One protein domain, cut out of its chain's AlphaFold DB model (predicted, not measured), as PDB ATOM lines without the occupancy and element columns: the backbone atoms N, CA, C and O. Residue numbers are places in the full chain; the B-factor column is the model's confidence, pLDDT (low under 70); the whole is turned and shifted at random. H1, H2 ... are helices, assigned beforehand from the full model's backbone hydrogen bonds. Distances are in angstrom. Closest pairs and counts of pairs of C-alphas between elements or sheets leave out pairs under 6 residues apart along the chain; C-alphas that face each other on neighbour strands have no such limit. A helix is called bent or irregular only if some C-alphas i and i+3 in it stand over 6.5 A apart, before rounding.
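AT A GLANCE: This is residues 322 to 456 of the 511 residues of an uncharacterized protein of Acidobacteria bacterium (UniProt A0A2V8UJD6). Four helices, H1 to H4, run to and fro beside one another, and H5 crosses H3 steeply on one side of this body. Short H6 sits at the first-residue end of H3, and the tail of residues 441 to 456 leads away beyond it. The printed part has 135 residues with six named helices, in the order H1 to H6, and no named strand; the class is all helix. The whole is compact, with a radius of gyration of the C-alphas of 15.0 A, yet elongated in outline, spanning 48 by 30 by 30 A.

HOW THE PARTS SIT: The hub is H3, residues 352 to 372, which touches four other helices. It has a kink of 35 degrees near residue 359 and is irregular, with C-alphas 353 and 356 8.3 A apart. H2, residues 339 to 349, forms a helical hairpin with H3 at a shallow tilt of 20 degrees; their closest C-alphas, of Gly 340 and Ala 365, are 4.2 A apart. H4, residues 375 to 387, forms another hairpin with H3 at 24 degrees, closest at the C-alphas of Ala 366 and Leu 378, 4.8 A. H2, H3 and H4 are an up and down bundle, each running against the one before. H2 and H4 only just touch, with 3 pairs of C-alphas within 8 A, the closest being Leu 344 and Ala 381 at 6.4 A. H1, residues 322 to 334, forms a hairpin with H2 at 15 degrees; the closest C-alphas, of Ser 328 and Phe 342, are 5.2 A apart. H5, residues 397 to 408, touches residues 360 to 368 of H3 at a steep tilt of 55 degrees, closest at the C-alphas of Ala 364 and Gly 400, 4.6 A. Residues 407 to 408 of H5 touch residues 329 to 333 of H1, closest at the C-alphas of Lys 408 and Leu 332, 6.1 A. H6, residues 435 to 440, touches residues 353 to 356 of H3, about perpendicular at 88 degrees; the closest C-alphas, of Asp 436 and Trp 353, are 5.9 A apart. Every O i to N i+4 pair is within hydrogen-bond range in H2, H4, H5 and H6, against 8 of 9 in H1 and 15 of 17 in H3.

IN THESE COORDINATES: H3 is 28.7 A long, from C-alpha 352 at (97.819, 62.905, 62.179) to C-alpha 372. H1 is 18.8 A, beginning at (91.883, 70.722, 53.279); H4 is 18.3 A, H5 16.8 A and H2 15.2 A. H6, 8.6 A, ends at C-alpha 440 (99.367, 67.054, 73.807).

THE WHOLE: The C-alphas farthest apart, of Gly 336 and Pro 447, are 48.2 A apart. The printed part has no cut, and the link from H5 to H6, of 26 residues, is long. The mean pLDDT of the printed part is 80.9; residue 392, residues 427 to 442 and residues 444 to 456 are under 70.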
ATOM      1  N   GLU A 322      92.695  69.515  53.038       94.19
ATOM      2  CA  GLU A 322      91.883  70.722  53.279       94.19
ATOM      3  C   GLU A 322      90.616  70.801  52.409       94.19
ATOM      4  O   GLU A 322      89.543  71.185  52.881       94.19
ATOM      5  N   LEU A 323      90.720  70.412  51.133       94.69
ATOM      6  CA  LEU A 323      89.581  70.349  50.216       94.69
ATOM      7  C   LEU A 323      88.664  69.191  50.605       94.69
ATOM      8  O   LEU A 323      87.447  69.366  50.644       94.69
ATOM      9  N   ALA A 324      89.244  68.039  50.953       95.88
ATOM     10  CA  ALA A 324      88.476  66.901  51.443       95.88
ATOM     11  C   ALA A 324      87.649  67.261  52.681       95.88
ATOM     12  O   ALA A 324      86.452  66.965  52.738       95.88
ATOM     13  N   TYR A 325      88.272  67.957  53.629       95.69
ATOM     14  CA  TYR A 325      87.630  68.421  54.846       95.69
ATOM     15  C   TYR A 325      86.538  69.451  54.548       95.69
ATOM     16  O   TYR A 325      85.421  69.307  55.038       95.69
ATOM     17  N   SER A 326      86.810  70.441  53.693       95.00
ATOM     18  CA  SER A 326      85.829  71.466  53.308       95.00
ATOM     19  C   SER A 326      84.602  70.868  52.609       95.00
ATOM     20  O   SER A 326      83.468  71.248  52.902       95.00
ATOM     21  N   ALA A 327      84.811  69.891  51.721       95.69
ATOM     22  CA  ALA A 327      83.736  69.144  51.075       95.69
ATOM     23  C   ALA A 327      82.937  68.302  52.081       95.69
ATOM     24  O   ALA A 327      81.708  68.289  52.023       95.69
ATOM     25  N   SER A 328      83.612  67.672  53.051       96.31
ATOM     26  CA  SER A 328      82.943  66.948  54.138       96.31
ATOM     27  C   SER A 328      82.112  67.873  55.034       96.31
ATOM     28  O   SER A 328      81.008  67.506  55.418       96.31
ATOM     29  N   ALA A 329      82.588  69.094  55.310       94.56
ATOM     30  CA  ALA A 329      81.863  70.092  56.096       94.56
ATOM     31  C   ALA A 329      80.561  70.509  55.405       94.56
ATOM     32  O   ALA A 329      79.500  70.441  56.017       94.56
ATOM     33  N   ALA A 330      80.626  70.833  54.111       94.62
ATOM     34  CA  ALA A 330      79.437  71.145  53.320       94.62
ATOM     35  C   ALA A 330      78.461  69.950  53.232       94.62
ATOM     36  O   ALA A 330      77.251  70.140  53.140       94.62
ATOM     37  N   GLY A 331      78.976  68.718  53.280       93.69
ATOM     38  CA  GLY A 331      78.171  67.499  53.328       93.69
ATOM     39  C   GLY A 331      77.430  67.331  54.652       93.69
ATOM     40  O   GLY A 331      76.230  67.072  54.654       93.69
ATOM     41  N   LEU A 332      78.126  67.547  55.773       94.19
ATOM     42  CA  LEU A 332      77.535  67.531  57.113       94.19
ATOM     43  C   LEU A 332      76.503  68.650  57.301       94.19
ATOM     44  O   LEU A 332      75.468  68.407  57.912       94.19
ATOM     45  N   GLU A 333      76.742  69.845  56.748       93.12
ATOM     46  CA  GLU A 333      75.792  70.972  56.787       93.12
ATOM     47  C   GLU A 333      74.422  70.604  56.190       93.12
ATOM     48  O   GLU A 333      73.395  71.080  56.670       93.12
ATOM     49  N   ARG A 334      74.383  69.729  55.176       92.00
ATOM     50  CA  ARG A 334      73.130  69.285  54.533       92.00
ATOM     51  C   ARG A 334      72.364  68.247  55.337       92.00
ATOM     52  O   ARG A 334      71.156  68.111  55.159       92.00
ATOM     53  N   GLY A 335      73.076  67.526  56.193       88.25
ATOM     54  CA  GLY A 335      72.557  66.436  57.001       88.25
ATOM     55  C   GLY A 335      71.954  65.271  56.210       88.25
ATOM     56  O   GLY A 335      72.186  65.106  55.010       88.25
ATOM     57  N   GLY A 336      71.178  64.439  56.909       88.25
ATOM     58  CA  GLY A 336      70.485  63.280  56.338       88.25
ATOM     59  C   GLY A 336      71.290  61.972  56.416       88.25
ATOM     60  O   GLY A 336      72.264  61.893  57.158       88.25
ATOM     61  N   PRO A 337      70.930  60.937  55.631       88.62
ATOM     62  CA  PRO A 337      71.504  59.587  55.764       88.62
ATOM     63  C   PRO A 337      72.985  59.497  55.353       88.62
ATOM     64  O   PRO A 337      73.633  58.472  55.494       88.62
ATOM     65  N   THR A 338      73.558  60.566  54.795       91.62
ATOM     66  CA  THR A 338      74.977  60.604  54.407       91.62
ATOM     67  C   THR A 338      75.893  61.129  55.512       91.62
ATOM     68  O   THR A 338      77.108  61.184  55.313       91.62
ATOM     69  N   GLU A 339      75.353  61.525  56.670       94.00
ATOM     70  CA  GLU A 339      76.126  62.083  57.790       94.00
ATOM     71  C   GLU A 339      77.233  61.132  58.260       94.00
ATOM     72  O   GLU A 339      78.384  61.555  58.387       94.00
ATOM     73  N   GLY A 340      76.935  59.834  58.399       94.62
ATOM     74  CA  GLY A 340      77.935  58.822  58.751       94.62
ATOM     75  C   GLY A 340      79.091  58.744  57.743       94.62
ATOM     76  O   GLY A 340      80.260  58.698  58.132       94.62
ATOM     77  N   ARG A 341      78.797  58.807  56.434       95.94
ATOM     78  CA  ARG A 341      79.830  58.812  55.380       95.94
ATOM     79  C   ARG A 341      80.710  60.056  55.477       95.94
ATOM     80  O   ARG A 341      81.932  59.946  55.382       95.94
ATOM     81  N   PHE A 342      80.118  61.227  55.699       96.94
ATOM     82  CA  PHE A 342      80.880  62.468  55.824       96.94
ATOM     83  C   PHE A 342      81.717  62.540  57.104       96.94
ATOM     84  O   PHE A 342      82.823  63.075  57.047       96.94
ATOM     85  N   LEU A 343      81.271  61.946  58.214       96.69
ATOM     86  CA  LEU A 343      82.093  61.785  59.420       96.69
ATOM     87  C   LEU A 343      83.336  60.923  59.148       96.69
ATOM     88  O   LEU A 343      84.439  61.279  59.563       96.69
ATOM     89  N   LEU A 344      83.206  59.839  58.376       96.62
ATOM     90  CA  LEU A 344      84.360  59.023  57.987       96.62
ATOM     91  C   LEU A 344      85.329  59.787  57.068       96.62
ATOM     92  O   LEU A 344      86.545  59.733  57.262       96.62
ATOM     93  N   LEU A 345      84.810  60.531  56.087       96.19
ATOM     94  CA  LEU A 345      85.628  61.393  55.220       96.19
ATOM     95  C   LEU A 345      86.361  62.476  56.025       96.19
ATOM     96  O   LEU A 345      87.513  62.816  55.740       96.19
ATOM     97  N   ARG A 346      85.727  62.965  57.089       94.88
ATOM     98  CA  ARG A 346      86.328  63.899  58.035       94.88
ATOM     99  C   ARG A 346      87.465  63.270  58.832       94.88
ATOM    100  O   ARG A 346      88.570  63.800  58.827       94.88
ATOM    101  N   ALA A 347      87.248  62.084  59.400       94.56
ATOM    102  CA  ALA A 347      88.292  61.316  60.086       94.56
ATOM    103  C   ALA A 347      89.535  61.076  59.208       94.56
ATOM    104  O   ALA A 347      90.671  61.086  59.690       94.56
ATOM    105  N   ARG A 348      89.326  60.863  57.904       94.81
ATOM    106  CA  ARG A 348      90.400  60.631  56.927       94.81
ATOM    107  C   ARG A 348      91.137  61.907  56.510       94.81
ATOM    108  O   ARG A 348      92.312  61.819  56.179       94.81
ATOM    109  N   SER A 349      90.469  63.061  56.516       94.94
ATOM    110  CA  SER A 349      91.057  64.348  56.098       94.94
ATOM    111  C   SER A 349      91.806  65.075  57.209       94.94
ATOM    112  O   SER A 349      92.632  65.937  56.923       94.94
ATOM    113  N   LEU A 350      91.535  64.741  58.468       92.75
ATOM    114  CA  LEU A 350      92.196  65.352  59.616       92.75
ATOM    115  C   LEU A 350      93.702  65.016  59.685       92.75
ATOM    116  O   LEU A 350      94.082  63.877  59.392       92.75
ATOM    117  N   PRO A 351      94.545  65.972  60.129       87.69
ATOM    118  CA  PRO A 351      95.971  65.748  60.367       87.69
ATOM    119  C   PRO A 351      96.261  64.635  61.380       87.69
ATOM    120  O   PRO A 351      95.446  64.354  62.255       87.69
ATOM    121  N   GLU A 352      97.454  64.046  61.324       84.06
ATOM    122  CA  GLU A 352      97.819  62.905  62.179       84.06
ATOM    123  C   GLU A 352      97.828  63.225  63.677       84.06
ATOM    124  O   GLU A 352      97.336  62.418  64.467       84.06
ATOM    125  N   TRP A 353      98.257  64.433  64.056       80.75
ATOM    126  CA  TRP A 353      98.252  64.916  65.443       80.75
ATOM    127  C   TRP A 353      96.845  65.023  66.060       80.75
ATOM    128  O   TRP A 353      96.706  65.084  67.277       80.75
ATOM    129  N   GLN A 354      95.785  64.974  65.243       84.62
ATOM    130  CA  GLN A 354      94.381  64.949  65.673       84.62
ATOM    131  C   GLN A 354      93.859  63.524  65.920       84.62
ATOM    132  O   GLN A 354      92.686  63.239  65.672       84.62
ATOM    133  N   GLY A 355      94.714  62.597  66.367       82.06
ATOM    134  CA  GLY A 355      94.394  61.167  66.478       82.06
ATOM    135  C   GLY A 355      93.088  60.872  67.227       82.06
ATOM    136  O   GLY A 355      92.271  60.081  66.760       82.06
ATOM    137  N   GLU A 356      92.844  61.574  68.331       82.44
ATOM    138  CA  GLU A 356      91.619  61.475  69.136       82.44
ATOM    139  C   GLU A 356      90.365  61.869  68.343       82.44
ATOM    140  O   GLU A 356      89.409  61.100  68.235       82.44
ATOM    141  N   ARG A 357      90.398  63.029  67.684       89.12
ATOM    142  CA  ARG A 357      89.302  63.516  66.841       89.12
ATOM    143  C   ARG A 357      89.065  62.635  65.611       89.12
ATOM    144  O   ARG A 357      87.921  62.457  65.190       89.12
ATOM    145  N   ARG A 358      90.124  62.041  65.048       91.12
ATOM    146  CA  ARG A 358      90.026  61.045  63.964       91.12
ATOM    147  C   ARG A 358      89.294  59.794  64.434       91.12
ATOM    148  O   ARG A 358      88.393  59.328  63.737       91.12
ATOM    149  N   ALA A 359      89.652  59.278  65.609       88.69
ATOM    150  CA  ALA A 359      89.006  58.114  66.202       88.69
ATOM    151  C   ALA A 359      87.538  58.397  66.551       88.69
ATOM    152  O   ALA A 359      86.673  57.602  66.191       88.69
ATOM    153  N   ALA A 360      87.236  59.550  67.157       91.44
ATOM    154  CA  ALA A 360      85.868  59.958  67.481       91.44
ATOM    155  C   ALA A 360      84.982  60.045  66.223       91.44
ATOM    156  O   ALA A 360      83.928  59.411  66.168       91.44
ATOM    157  N   CYS A 361      85.443  60.734  65.171       94.38
ATOM    158  CA  CYS A 361      84.725  60.815  63.893       94.38
ATOM    159  C   CYS A 361      84.496  59.430  63.257       94.38
ATOM    160  O   CYS A 361      83.405  59.146  62.763       94.38
ATOM    161  N   ALA A 362      85.508  58.553  63.261       93.62
ATOM    162  CA  ALA A 362      85.392  57.215  62.678       93.62
ATOM    163  C   ALA A 362      84.479  56.289  63.502       93.62
ATOM    164  O   ALA A 362      83.719  55.507  62.930       93.62
ATOM    165  N   ALA A 363      84.498  56.397  64.832       92.25
ATOM    166  CA  ALA A 363      83.601  55.652  65.710       92.25
ATOM    167  C   ALA A 363      82.151  56.116  65.577       92.25
ATOM    168  O   ALA A 363      81.257  55.272  65.501       92.25
ATOM    169  N   ALA A 364      81.925  57.426  65.454       94.50
ATOM    170  CA  ALA A 364      80.612  57.970  65.135       94.50
ATOM    171  C   ALA A 364      80.128  57.469  63.775       94.50
ATOM    172  O   ALA A 364      79.033  56.924  63.689       94.50
ATOM    173  N   ALA A 365      80.965  57.513  62.735       96.19
ATOM    174  CA  ALA A 365      80.615  56.941  61.435       96.19
ATOM    175  C   ALA A 365      80.222  55.452  61.523       96.19
ATOM    176  O   ALA A 365      79.222  55.048  60.931       96.19
ATOM    177  N   ALA A 366      80.965  54.644  62.289       93.94
ATOM    178  CA  ALA A 366      80.639  53.235  62.516       93.94
ATOM    179  C   ALA A 366      79.305  53.052  63.260       93.94
ATOM    180  O   ALA A 366      78.572  52.102  62.988       93.94
ATOM    181  N   GLU A 367      78.980  53.946  64.192       94.44
ATOM    182  CA  GLU A 367      77.726  53.898  64.935       94.44
ATOM    183  C   GLU A 367      76.521  54.282  64.071       94.44
ATOM    184  O   GLU A 367      75.538  53.541  64.032       94.44
ATOM    185  N   PHE A 368      76.617  55.361  63.290       94.25
ATOM    186  CA  PHE A 368      75.595  55.711  62.298       94.25
ATOM    187  C   PHE A 368      75.382  54.570  61.291       94.25
ATOM    188  O   PHE A 368      74.245  54.172  61.040       94.25
ATOM    189  N   ALA A 369      76.466  53.953  60.810       94.00
ATOM    190  CA  ALA A 369      76.392  52.804  59.914       94.00
ATOM    191  C   ALA A 369      75.655  51.602  60.537       94.00
ATOM    192  O   ALA A 369      74.884  50.928  59.855       94.00
ATOM    193  N   ARG A 370      75.829  51.342  61.844       92.56
ATOM    194  CA  ARG A 370      75.064  50.303  62.558       92.56
ATOM    195  C   ARG A 370      73.573  50.620  62.608       92.56
ATOM    196  O   ARG A 370      72.768  49.729  62.328       92.56
ATOM    197  N   ARG A 371      73.200  51.864  62.931       91.12
ATOM    198  CA  ARG A 371      71.791  52.298  62.998       91.12
ATOM    199  C   ARG A 371      71.097  52.176  61.643       91.12
ATOM    200  O   ARG A 371      69.972  51.684  61.569       91.12
ATOM    201  N   GLU A 372      71.792  52.558  60.576       90.50
ATOM    202  CA  GLU A 372      71.281  52.524  59.200       90.50
ATOM    203  C   GLU A 372      71.418  51.149  58.528       90.50
ATOM    204  O   GLU A 372      70.886  50.935  57.438       90.50
ATOM    205  N   ARG A 373      72.082  50.190  59.190       88.69
ATOM    206  CA  ARG A 373      72.429  48.865  58.649       88.69
ATOM    207  C   ARG A 373      73.276  48.943  57.369       88.69
ATOM    208  O   ARG A 373      73.187  48.062  56.512       88.69
ATOM    209  N   ASP A 374      74.125  49.964  57.259       90.38
ATOM    210  CA  ASP A 374      75.115  50.095  56.190       90.38
ATOM    211  C   ASP A 374      76.368  49.270  56.525       90.38
ATOM    212  O   ASP A 374      77.277  49.696  57.241       90.38
ATOM    213  N   VAL A 375      76.404  48.043  56.003       88.06
ATOM    214  CA  VAL A 375      77.501  47.091  56.233       88.06
ATOM    215  C   VAL A 375      78.819  47.573  55.617       88.06
ATOM    216  O   VAL A 375      79.885  47.317  56.182       88.06
ATOM    217  N   GLU A 376      78.774  48.282  54.487       87.25
ATOM    218  CA  GLU A 376      79.983  48.737  53.795       87.25
ATOM    219  C   GLU A 376      80.638  49.897  54.540       87.25
ATOM    220  O   GLU A 376      81.837  49.842  54.830       87.25
ATOM    221  N   LEU A 377      79.849  50.902  54.931       91.69
ATOM    222  CA  LEU A 377      80.348  52.015  55.733       91.69
ATOM    223  C   LEU A 377      80.872  51.532  57.089       91.69
ATOM    224  O   LEU A 377      81.940  51.968  57.522       91.69
ATOM    225  N   LEU A 378      80.171  50.589  57.730       92.69
ATOM    226  CA  LEU A 378      80.607  49.994  58.991       92.69
ATOM    227  C   LEU A 378      81.975  49.318  58.844       92.69
ATOM    228  O   LEU A 378      82.883  49.568  59.640       92.69
ATOM    229  N   ARG A 379      82.140  48.486  57.811       88.44
ATOM    230  CA  ARG A 379      83.399  47.789  57.519       88.44
ATOM    231  C   ARG A 379      84.539  48.775  57.268       88.44
ATOM    232  O   ARG A 379      85.641  48.580  57.777       88.44
ATOM    233  N   GLU A 380      84.289  49.831  56.495       91.62
ATOM    234  CA  GLU A 380      85.282  50.870  56.225       91.62
ATOM    235  C   GLU A 380      85.683  51.659  57.476       91.62
ATOM    236  O   GLU A 380      86.871  51.919  57.676       91.62
ATOM    237  N   ALA A 381      84.714  52.037  58.311       92.62
ATOM    238  CA  ALA A 381      84.953  52.809  59.524       92.62
ATOM    239  C   ALA A 381      85.711  51.989  60.581       92.62
ATOM    240  O   ALA A 381      86.701  52.464  61.135       92.62
ATOM    241  N   VAL A 382      85.313  50.731  60.802       89.00
ATOM    242  CA  VAL A 382      86.007  49.812  61.722       89.00
ATOM    243  C   VAL A 382      87.415  49.487  61.225       89.00
ATOM    244  O   VAL A 382      88.357  49.497  62.015       89.00
ATOM    245  N   GLY A 383      87.585  49.252  59.920       85.88
ATOM    246  CA  GLY A 383      88.907  49.040  59.331       85.88
ATOM    247  C   GLY A 383      89.826  50.251  59.513       85.88
ATOM    248  O   GLY A 383      91.005  50.089  59.826       85.88
ATOM    249  N   TRP A 384      89.282  51.465  59.381       88.19
ATOM    250  CA  TRP A 384      90.029  52.697  59.628       88.19
ATOM    251  C   TRP A 384      90.421  52.858  61.102       88.19
ATOM    252  O   TRP A 384      91.574  53.162  61.388       88.19
ATOM    253  N   LEU A 385      89.505  52.588  62.040       85.12
ATOM    254  CA  LEU A 385      89.794  52.592  63.481       85.12
ATOM    255  C   LEU A 385      90.902  51.604  63.858       85.12
ATOM    256  O   LEU A 385      91.800  51.959  64.621       85.12
ATOM    257  N   GLY A 386      90.865  50.391  63.301       77.25
ATOM    258  CA  GLY A 386      91.919  49.397  63.511       77.25
ATOM    259  C   GLY A 386      93.281  49.889  63.022       77.25
ATOM    260  O   GLY A 386      94.266  49.782  63.745       77.25
ATOM    261  N   GLY A 387      93.327  50.538  61.853       75.94
ATOM    262  CA  GLY A 387      94.550  51.162  61.332       75.94
ATOM    263  C   GLY A 387      95.113  52.286  62.211       75.94
ATOM    264  O   GLY A 387      96.313  52.533  62.174       75.94
ATOM    265  N   LEU A 388      94.274  52.936  63.024       75.56
ATOM    266  CA  LEU A 388      94.687  53.946  64.006       75.56
ATOM    267  C   LEU A 388      95.089  53.343  65.368       75.56
ATOM    268  O   LEU A 388      95.457  54.088  66.271       75.56
ATOM    269  N   GLY A 389      94.988  52.021  65.552       72.38
ATOM    270  CA  GLY A 389      95.235  51.354  66.836       72.38
ATOM    271  C   GLY A 389      94.055  51.401  67.818       72.38
ATOM    272  O   GLY A 389      94.211  51.053  68.985       72.38
ATOM    273  N   PHE A 390      92.860  51.786  67.362       70.94
ATOM    274  CA  PHE A 390      91.635  51.857  68.169       70.94
ATOM    275  C   PHE A 390      90.752  50.619  67.970       70.94
ATOM    276  O   PHE A 390      89.529  50.703  67.821       70.94
ATOM    277  N   GLU A 391      91.369  49.437  67.945       70.62
ATOM    278  CA  GLU A 391      90.647  48.180  67.759       70.62
ATOM    279  C   GLU A 391      89.596  47.973  68.868       70.62
ATOM    280  O   GLU A 391      89.855  48.072  70.075       70.62
ATOM    281  N   GLY A 392      88.354  47.727  68.443       67.25
ATOM    282  CA  GLY A 392      87.217  47.576  69.350       67.25
ATOM    283  C   GLY A 392      86.880  48.843  70.145       67.25
ATOM    284  O   GLY A 392      86.313  48.734  71.234       67.25
ATOM    285  N   PHE A 393      87.281  50.031  69.683       79.19
ATOM    286  CA  PHE A 393      86.703  51.283  70.161       79.19
ATOM    287  C   PHE A 393      85.305  51.465  69.558       79.19
ATOM    288  O   PHE A 393      85.095  51.293  68.356       79.19
ATOM    289  N   SER A 394      84.342  51.790  70.410       81.75
ATOM    290  CA  SER A 394      82.953  52.030  70.039       81.75
ATOM    291  C   SER A 394      82.391  53.107  70.943       81.75
ATOM    292  O   SER A 394      82.717  53.126  72.128       81.75
ATOM    293  N   ILE A 395      81.515  53.933  70.390       86.69
ATOM    294  CA  ILE A 395      80.770  54.942  71.136       86.69
ATOM    295  C   ILE A 395      79.289  54.577  71.162       86.69
ATOM    296  O   ILE A 395      78.813  53.801  70.328       86.69
ATOM    297  N   THR A 396      78.583  55.121  72.141       88.62
ATOM    298  CA  THR A 396      77.133  55.014  72.288       88.62
ATOM    299  C   THR A 396      76.402  55.885  71.271       88.62
ATOM    300  O   THR A 396      77.000  56.669  70.527       88.62
ATOM    301  N   ALA A 397      75.076  55.741  71.229       88.44
ATOM    302  CA  ALA A 397      74.278  56.510  70.300       88.44
ATOM    303  C   ALA A 397      74.338  58.026  70.590       88.44
ATOM    304  O   ALA A 397      74.580  58.825  69.683       88.44
ATOM    305  N   ASP A 398      74.202  58.396  71.861       88.44
ATOM    306  CA  ASP A 398      74.193  59.791  72.302       88.44
ATOM    307  C   ASP A 398      75.557  60.465  72.070       88.44
ATOM    308  O   ASP A 398      75.622  61.577  71.550       88.44
ATOM    309  N   GLU A 399      76.658  59.757  72.350       89.25
ATOM    310  CA  GLU A 399      78.021  60.227  72.057       89.25
ATOM    311  C   GLU A 399      78.246  60.419  70.550       89.25
ATOM    312  O   GLU A 399      78.906  61.368  70.128       89.25
ATOM    313  N   GLY A 400      77.682  59.544  69.709       90.12
ATOM    314  CA  GLY A 400      77.740  59.707  68.255       90.12
ATOM    315  C   GLY A 400      77.019  60.960  67.769       90.12
ATOM    316  O   GLY A 400      77.529  61.659  66.888       90.12
ATOM    317  N   ASP A 401      75.872  61.278  68.365       91.69
ATOM    318  CA  ASP A 401      75.112  62.484  68.036       91.69
ATOM    319  C   ASP A 401      75.843  63.742  68.534       91.69
ATOM    320  O   ASP A 401      75.891  64.752  67.826       91.69
ATOM    321  N   GLU A 402      76.492  63.675  69.697       92.12
ATOM    322  CA  GLU A 402      77.347  64.747  70.213       92.12
ATOM    323  C   GLU A 402      78.529  65.037  69.276       92.12
ATOM    324  O   GLU A 402      78.765  66.196  68.918       92.12
ATOM    325  N   VAL A 403      79.234  63.992  68.818       92.38
ATOM    326  CA  VAL A 403      80.320  64.121  67.832       92.38
ATOM    327  C   VAL A 403      79.813  64.778  66.554       92.38
ATOM    328  O   VAL A 403      80.441  65.706  66.042       92.38
ATOM    329  N   LEU A 404      78.646  64.364  66.057       93.12
ATOM    330  CA  LEU A 404      78.048  64.966  64.869       93.12
ATOM    331  C   LEU A 404      77.783  66.471  65.052       93.12
ATOM    332  O   LEU A 404      78.097  67.257  64.156       93.12
ATOM    333  N   GLN A 405      77.234  66.891  66.196       92.56
ATOM    334  CA  GLN A 405      76.968  68.310  66.463       92.56
ATOM    335  C   GLN A 405      78.258  69.126  66.608       92.56
ATOM    336  O   GLN A 405      78.378  70.195  66.000       92.56
ATOM    337  N   LYS A 406      79.247  68.612  67.354       92.31
ATOM    338  CA  LYS A 406      80.569  69.242  67.507       92.31
ATOM    339  C   LYS A 406      81.263  69.409  66.145       92.31
ATOM    340  O   LYS A 406      81.798  70.480  65.856       92.31
ATOM    341  N   GLU A 407      81.195  68.408  65.264       93.56
ATOM    342  CA  GLU A 407      81.785  68.491  63.922       93.56
ATOM    343  C   GLU A 407      81.042  69.448  62.982       93.56
ATOM    344  O   GLU A 407      81.690  70.187  62.231       93.56
ATOM    345  N   LYS A 408      79.706  69.505  63.043       92.75
ATOM    346  CA  LYS A 408      78.913  70.505  62.303       92.75
ATOM    347  C   LYS A 408      79.269  71.934  62.715       92.75
ATOM    348  O   LYS A 408      79.358  72.812  61.861       92.75
ATOM    349  N   ALA A 409      79.532  72.159  64.002       90.81
ATOM    350  CA  ALA A 409      79.930  73.463  64.529       90.81
ATOM    351  C   ALA A 409      81.366  73.883  64.150       90.81
ATOM    352  O   ALA A 409      81.728  75.048  64.328       90.81
ATOM    353  N   ALA A 410      82.187  72.976  63.607       90.56
ATOM    354  CA  ALA A 410      83.608  73.208  63.337       90.56
ATOM    355  C   ALA A 410      83.980  73.173  61.835       90.56
ATOM    356  O   ALA A 410      84.891  72.438  61.456       90.56
ATOM    357  N   PRO A 411      83.346  73.945  60.931       86.31
ATOM    358  CA  PRO A 411      83.501  73.783  59.476       86.31
ATOM    359  C   PRO A 411      84.902  74.113  58.928       86.31
ATOM    360  O   PRO A 411      85.218  73.741  57.799       86.31
ATOM    361  N   ALA A 412      85.753  74.791  59.703       88.44
ATOM    362  CA  ALA A 412      87.109  75.154  59.299       88.44
ATOM    363  C   ALA A 412      88.114  74.020  59.551       88.44
ATOM    364  O   ALA A 412      88.037  73.328  60.567       88.44
ATOM    365  N   PHE A 413      89.072  73.857  58.635       88.31
ATOM    366  CA  PHE A 413      90.164  72.895  58.783       88.31
ATOM    367  C   PHE A 413      91.029  73.240  60.008       88.31
ATOM    368  O   PHE A 413      91.331  74.426  60.204       88.31
ATOM    369  N   PRO A 414      91.421  72.254  60.838       87.38
ATOM    370  CA  PRO A 414      92.249  72.527  61.999       87.38
ATOM    371  C   PRO A 414      93.667  72.938  61.596       87.38
ATOM    372  O   PRO A 414      94.285  72.358  60.706       87.38
ATOM    373  N   THR A 415      94.200  73.927  62.301       85.00
ATOM    374  CA  THR A 415      95.579  74.415  62.175       85.00
ATOM    375  C   THR A 415      96.226  74.392  63.557       85.00
ATOM    376  O   THR A 415      95.522  74.262  64.552       85.00
ATOM    377  N   GLY A 416      97.545  74.582  63.670       73.94
ATOM    378  CA  GLY A 416      98.201  74.648  64.992       73.94
ATOM    379  C   GLY A 416      97.651  75.745  65.924       73.94
ATOM    380  O   GLY A 416      97.866  75.710  67.123       73.94
ATOM    381  N   THR A 417      96.914  76.719  65.382       71.62
ATOM    382  CA  THR A 417      96.207  77.774  66.131       71.62
ATOM    383  C   THR A 417      94.708  77.511  66.313       71.62
ATOM    384  O   THR A 417      94.025  78.273  66.994       71.62
ATOM    385  N   ARG A 418      94.167  76.476  65.663       76.06
ATOM    386  CA  ARG A 418      92.749  76.101  65.653       76.06
ATOM    387  C   ARG A 418      92.648  74.589  65.787       76.06
ATOM    388  O   ARG A 418      92.543  73.877  64.794       76.06
ATOM    389  N   GLU A 419      92.670  74.114  67.019       70.94
ATOM    390  CA  GLU A 419      92.629  72.679  67.316       70.94
ATOM    391  C   GLU A 419      91.234  72.077  67.052       70.94
ATOM    392  O   GLU A 419      91.113  70.923  66.655       70.94
ATOM    393  N   GLY A 420      90.165  72.876  67.119       81.75
ATOM    394  CA  GLY A 420      88.802  72.389  66.889       81.75
ATOM    395  C   GLY A 420      88.206  71.712  68.134       81.75
ATOM    396  O   GLY A 420      88.648  72.004  69.240       81.75
ATOM    397  N   PRO A 421      87.150  70.893  67.980       83.00
ATOM    398  CA  PRO A 421      86.460  70.261  69.101       83.00
ATOM    399  C   PRO A 421      87.323  69.214  69.812       83.00
ATOM    400  O   PRO A 421      88.003  68.415  69.166       83.00
ATOM    401  N   ASP A 422      87.232  69.222  71.142       81.31
ATOM    402  CA  ASP A 422      87.848  68.246  72.039       81.31
ATOM    403  C   ASP A 422      86.874  67.087  72.334       81.31
ATOM    404  O   ASP A 422      85.659  67.288  72.461       81.31
ATOM    405  N   TYR A 423      87.429  65.877  72.411       81.06
ATOM    406  CA  TYR A 423      86.723  64.607  72.607       81.06
ATOM    407  C   TYR A 423      87.311  63.767  73.748       81.06
ATOM    408  O   TYR A 423      87.017  62.575  73.853       81.06
ATOM    409  N   ARG A 424      88.159  64.348  74.606       71.12
ATOM    410  CA  ARG A 424      88.736  63.655  75.776       71.12
ATOM    411  C   ARG A 424      87.678  63.086  76.725       71.12
ATOM    412  O   ARG A 424      87.905  62.050  77.343       71.12
ATOM    413  N   ASP A 425      86.531  63.748  76.817       70.81
ATOM    414  CA  ASP A 425      85.336  63.320  77.545       70.81
ATOM    415  C   ASP A 425      84.724  62.037  76.955       70.81
ATOM    416  O   ASP A 425      84.474  61.076  77.688       70.81
ATOM    417  N   VAL A 426      84.584  61.985  75.629       70.12
ATOM    418  CA  VAL A 426      84.039  60.839  74.877       70.12
ATOM    419  C   VAL A 426      85.029  59.661  74.811       70.12
ATOM    420  O   VAL A 426      84.640  58.500  74.707       70.12
ATOM    421  N   LEU A 427      86.337  59.926  74.891       65.06
ATOM    422  CA  LEU A 427      87.408  58.926  74.733       65.06
ATOM    423  C   LEU A 427      87.923  58.333  76.054       65.06
ATOM    424  O   LEU A 427      88.985  57.704  76.078       65.06
ATOM    425  N   THR A 428      87.161  58.487  77.138       58.62
ATOM    426  CA  THR A 428      87.565  58.284  78.544       58.62
ATOM    427  C   THR A 428      88.245  56.945  78.869       58.62
ATOM    428  O   THR A 428      88.951  56.871  79.871       58.62
ATOM    429  N   ASN A 429      88.108  55.902  78.036       55.56
ATOM    430  CA  ASN A 429      88.697  54.575  78.280       55.56
ATOM    431  C   ASN A 429      89.689  54.056  77.218       55.56
ATOM    432  O   ASN A 429      90.226  52.963  77.404       55.56
ATOM    433  N   LYS A 430      89.950  54.774  76.115       61.03
ATOM    434  CA  LYS A 430      90.893  54.340  75.055       61.03
ATOM    435  C   LYS A 430      91.469  55.546  74.304       61.03
ATOM    436  O   LYS A 430      91.116  55.784  73.156       61.03
ATOM    437  N   LEU A 431      92.332  56.321  74.957       63.59
ATOM    438  CA  LEU A 431      92.998  57.476  74.340       63.59
ATOM    439  C   LEU A 431      94.113  57.038  73.380       63.59
ATOM    440  O   LEU A 431      94.768  56.017  73.607       63.59
ATOM    441  N   CYS A 432      94.352  57.836  72.331       62.97
ATOM    442  CA  CYS A 432      95.434  57.607  71.370       62.97
ATOM    443  C   CYS A 432      96.779  57.522  72.100       62.97
ATOM    444  O   CYS A 432      97.150  58.466  72.800       62.97
ATOM    445  N   GLN A 433      97.533  56.442  71.915       65.31
ATOM    446  CA  GLN A 433      98.841  56.274  72.559       65.31
ATOM    447  C   GLN A 433     100.011  56.772  71.699       65.31
ATOM    448  O   GLN A 433     101.162  56.522  72.043       65.31
ATOM    449  N   CYS A 434      99.757  57.475  70.586       61.62
ATOM    450  CA  CYS A 434     100.851  58.016  69.781       61.62
ATOM    451  C   CYS A 434     101.615  59.124  70.540       61.62
ATOM    452  O   CYS A 434     101.006  59.836  71.350       61.62
ATOM    453  N   PRO A 435     102.921  59.307  70.266       58.12
ATOM    454  CA  PRO A 435     103.757  60.273  70.981       58.12
ATOM    455  C   PRO A 435     103.197  61.699  70.973       58.12
ATOM    456  O   PRO A 435     103.234  62.381  71.995       58.12
ATOM    457  N   ASP A 436     102.611  62.138  69.857       57.81
ATOM    458  CA  ASP A 436     102.058  63.490  69.734       57.81
ATOM    459  C   ASP A 436     100.797  63.694  70.573       57.81
ATOM    460  O   ASP A 436     100.671  64.715  71.248       57.81
ATOM    461  N   CYS A 437      99.881  62.719  70.600       64.81
ATOM    462  CA  CYS A 437      98.691  62.807  71.446       64.81
ATOM    463  C   CYS A 437      99.056  62.700  72.934       64.81
ATOM    464  O   CYS A 437      98.489  63.426  73.747       64.81
ATOM    465  N   ARG A 438     100.044  61.870  73.299       66.38
ATOM    466  CA  ARG A 438     100.577  61.805  74.673       66.38
ATOM    467  C   ARG A 438     101.213  63.129  75.093       66.38
ATOM    468  O   ARG A 438     100.892  63.655  76.159       66.38
ATOM    469  N   ARG A 439     102.014  63.737  74.209       66.56
ATOM    470  CA  ARG A 439     102.611  65.066  74.413       66.56
ATOM    471  C   ARG A 439     101.542  66.153  74.554       66.56
ATOM    472  O   ARG A 439     101.628  66.969  75.466       66.56
ATOM    473  N   ALA A 440     100.502  66.130  73.721       61.84
ATOM    474  CA  ALA A 440      99.367  67.054  73.807       61.84
ATOM    475  C   ALA A 440      98.523  66.868  75.087       61.84
ATOM    476  O   ALA A 440      97.843  67.801  75.527       61.84
ATOM    477  N   ARG A 441      98.568  65.685  75.713       68.19
ATOM    478  CA  ARG A 441      97.976  65.421  77.036       68.19
ATOM    479  C   ARG A 441      98.900  65.766  78.206       68.19
ATOM    480  O   ARG A 441      98.462  65.704  79.350       68.19
ATOM    481  N   GLY A 442     100.144  66.171  77.939       61.16
ATOM    482  CA  GLY A 442     101.135  66.457  78.976       61.16
ATOM    483  C   GLY A 442     101.635  65.204  79.699       61.16
ATOM    484  O   GLY A 442     102.135  65.304  80.817       61.16
ATOM    485  N   GLU A 443     101.484  64.028  79.087       70.12
ATOM    486  CA  GLU A 443     102.041  62.786  79.613       70.12
ATOM    487  C   GLU A 443     103.563  62.784  79.429       70.12
ATOM    488  O   GLU A 443     104.074  63.159  78.371       70.12
ATOM    489  N   ALA A 444     104.293  62.350  80.459       50.84
ATOM    490  CA  ALA A 444     105.726  62.127  80.342       50.84
ATOM    491  C   ALA A 444     105.966  60.982  79.346       50.84
ATOM    492  O   ALA A 444     105.464  59.872  79.534       50.84
ATOM    493  N   LEU A 445     106.704  61.272  78.276       54.44
ATOM    494  CA  LEU A 445     107.302  60.238  77.439       54.44
ATOM    495  C   LEU A 445     108.431  59.610  78.257       54.44
ATOM    496  O   LEU A 445     109.203  60.336  78.895       54.44
ATOM    497  N   GLU A 446     108.504  58.280  78.292       53.59
ATOM    498  CA  GLU A 446     109.681  57.643  78.882       53.59
ATOM    499  C   GLU A 446     110.913  58.047  78.047       53.59
ATOM    500  O   GLU A 446     110.785  58.185  76.829       53.59
ATOM    501  N   PRO A 447     112.092  58.277  78.660       48.25
ATOM    502  CA  PRO A 447     113.276  58.798  77.961       48.25
ATOM    503  C   PRO A 447     113.716  57.995  76.724       48.25
ATOM    504  O   PRO A 447     114.439  58.535  75.893       48.25
ATOM    505  N   ASP A 448     113.249  56.749  76.601       48.00
ATOM    506  CA  ASP A 448     113.596  55.798  75.545       48.00
ATOM    507  C   ASP A 448     112.428  55.495  74.574       48.00
ATOM    508  O   ASP A 448     112.530  54.581  73.755       48.00
ATOM    509  N   GLU A 449     111.302  56.227  74.633       42.97
ATOM    510  CA  GLU A 449     110.239  56.101  73.622       42.97
ATOM    511  C   GLU A 449     110.624  56.870  72.346       42.97
ATOM    512  O   GLU A 449     110.743  58.100  72.392       42.97
ATOM    513  N   PRO A 450     110.803  56.187  71.195       40.50
ATOM    514  CA  PRO A 450     111.275  56.833  69.981       40.50
ATOM    515  C   PRO A 450     110.252  57.876  69.526       40.50
ATOM    516  O   PRO A 450     109.124  57.566  69.129       40.50
ATOM    517  N   CYS A 451     110.660  59.141  69.600       36.50
ATOM    518  CA  CYS A 451     110.016  60.202  68.851       36.50
ATOM    519  C   CYS A 451     110.211  59.869  67.371       36.50
ATOM    520  O   CYS A 451     111.327  59.579  66.948       36.50
ATOM    521  N   PHE A 452     109.141  59.900  66.577       39.06
ATOM    522  CA  PHE A 452     109.284  59.900  65.125       39.06
ATOM    523  C   PHE A 452     109.939  61.221  64.706       39.06
ATOM    524  O   PHE A 452     109.251  62.197  64.434       39.06
ATOM    525  N   ASP A 453     111.270  61.240  64.774       41.22
ATOM    526  CA  ASP A 453     112.181  62.038  63.949       41.22
ATOM    527  C   ASP A 453     113.630  61.484  63.985       41.22
ATOM    528  O   ASP A 453     114.592  62.228  63.812       41.22
ATOM    529  N   ASP A 454     113.799  60.165  64.181       41.47
ATOM    530  CA  ASP A 454     115.110  59.485  64.120       41.47
ATOM    531  C   ASP A 454     115.248  58.500  62.929       41.47
ATOM    532  O   ASP A 454     116.317  57.929  62.715       41.47
ATOM    533  N   GLU A 455     114.217  58.327  62.087       44.19
ATOM    534  CA  GLU A 455     114.231  57.378  60.950       44.19
ATOM    535  C   GLU A 455     114.806  57.942  59.628       44.19
ATOM    536  O   GLU A 455     114.417  57.515  58.546       44.19
ATOM    537  N   ASP A 456     115.779  58.855  59.690       44.12
ATOM    538  CA  ASP A 456     116.652  59.177  58.540       44.12
ATOM    539  C   ASP A 456     118.153  59.106  58.901       44.12
ATOM    540  O   ASP A 456     119.017  59.607  58.175       44.12
TER     541      ASP A 456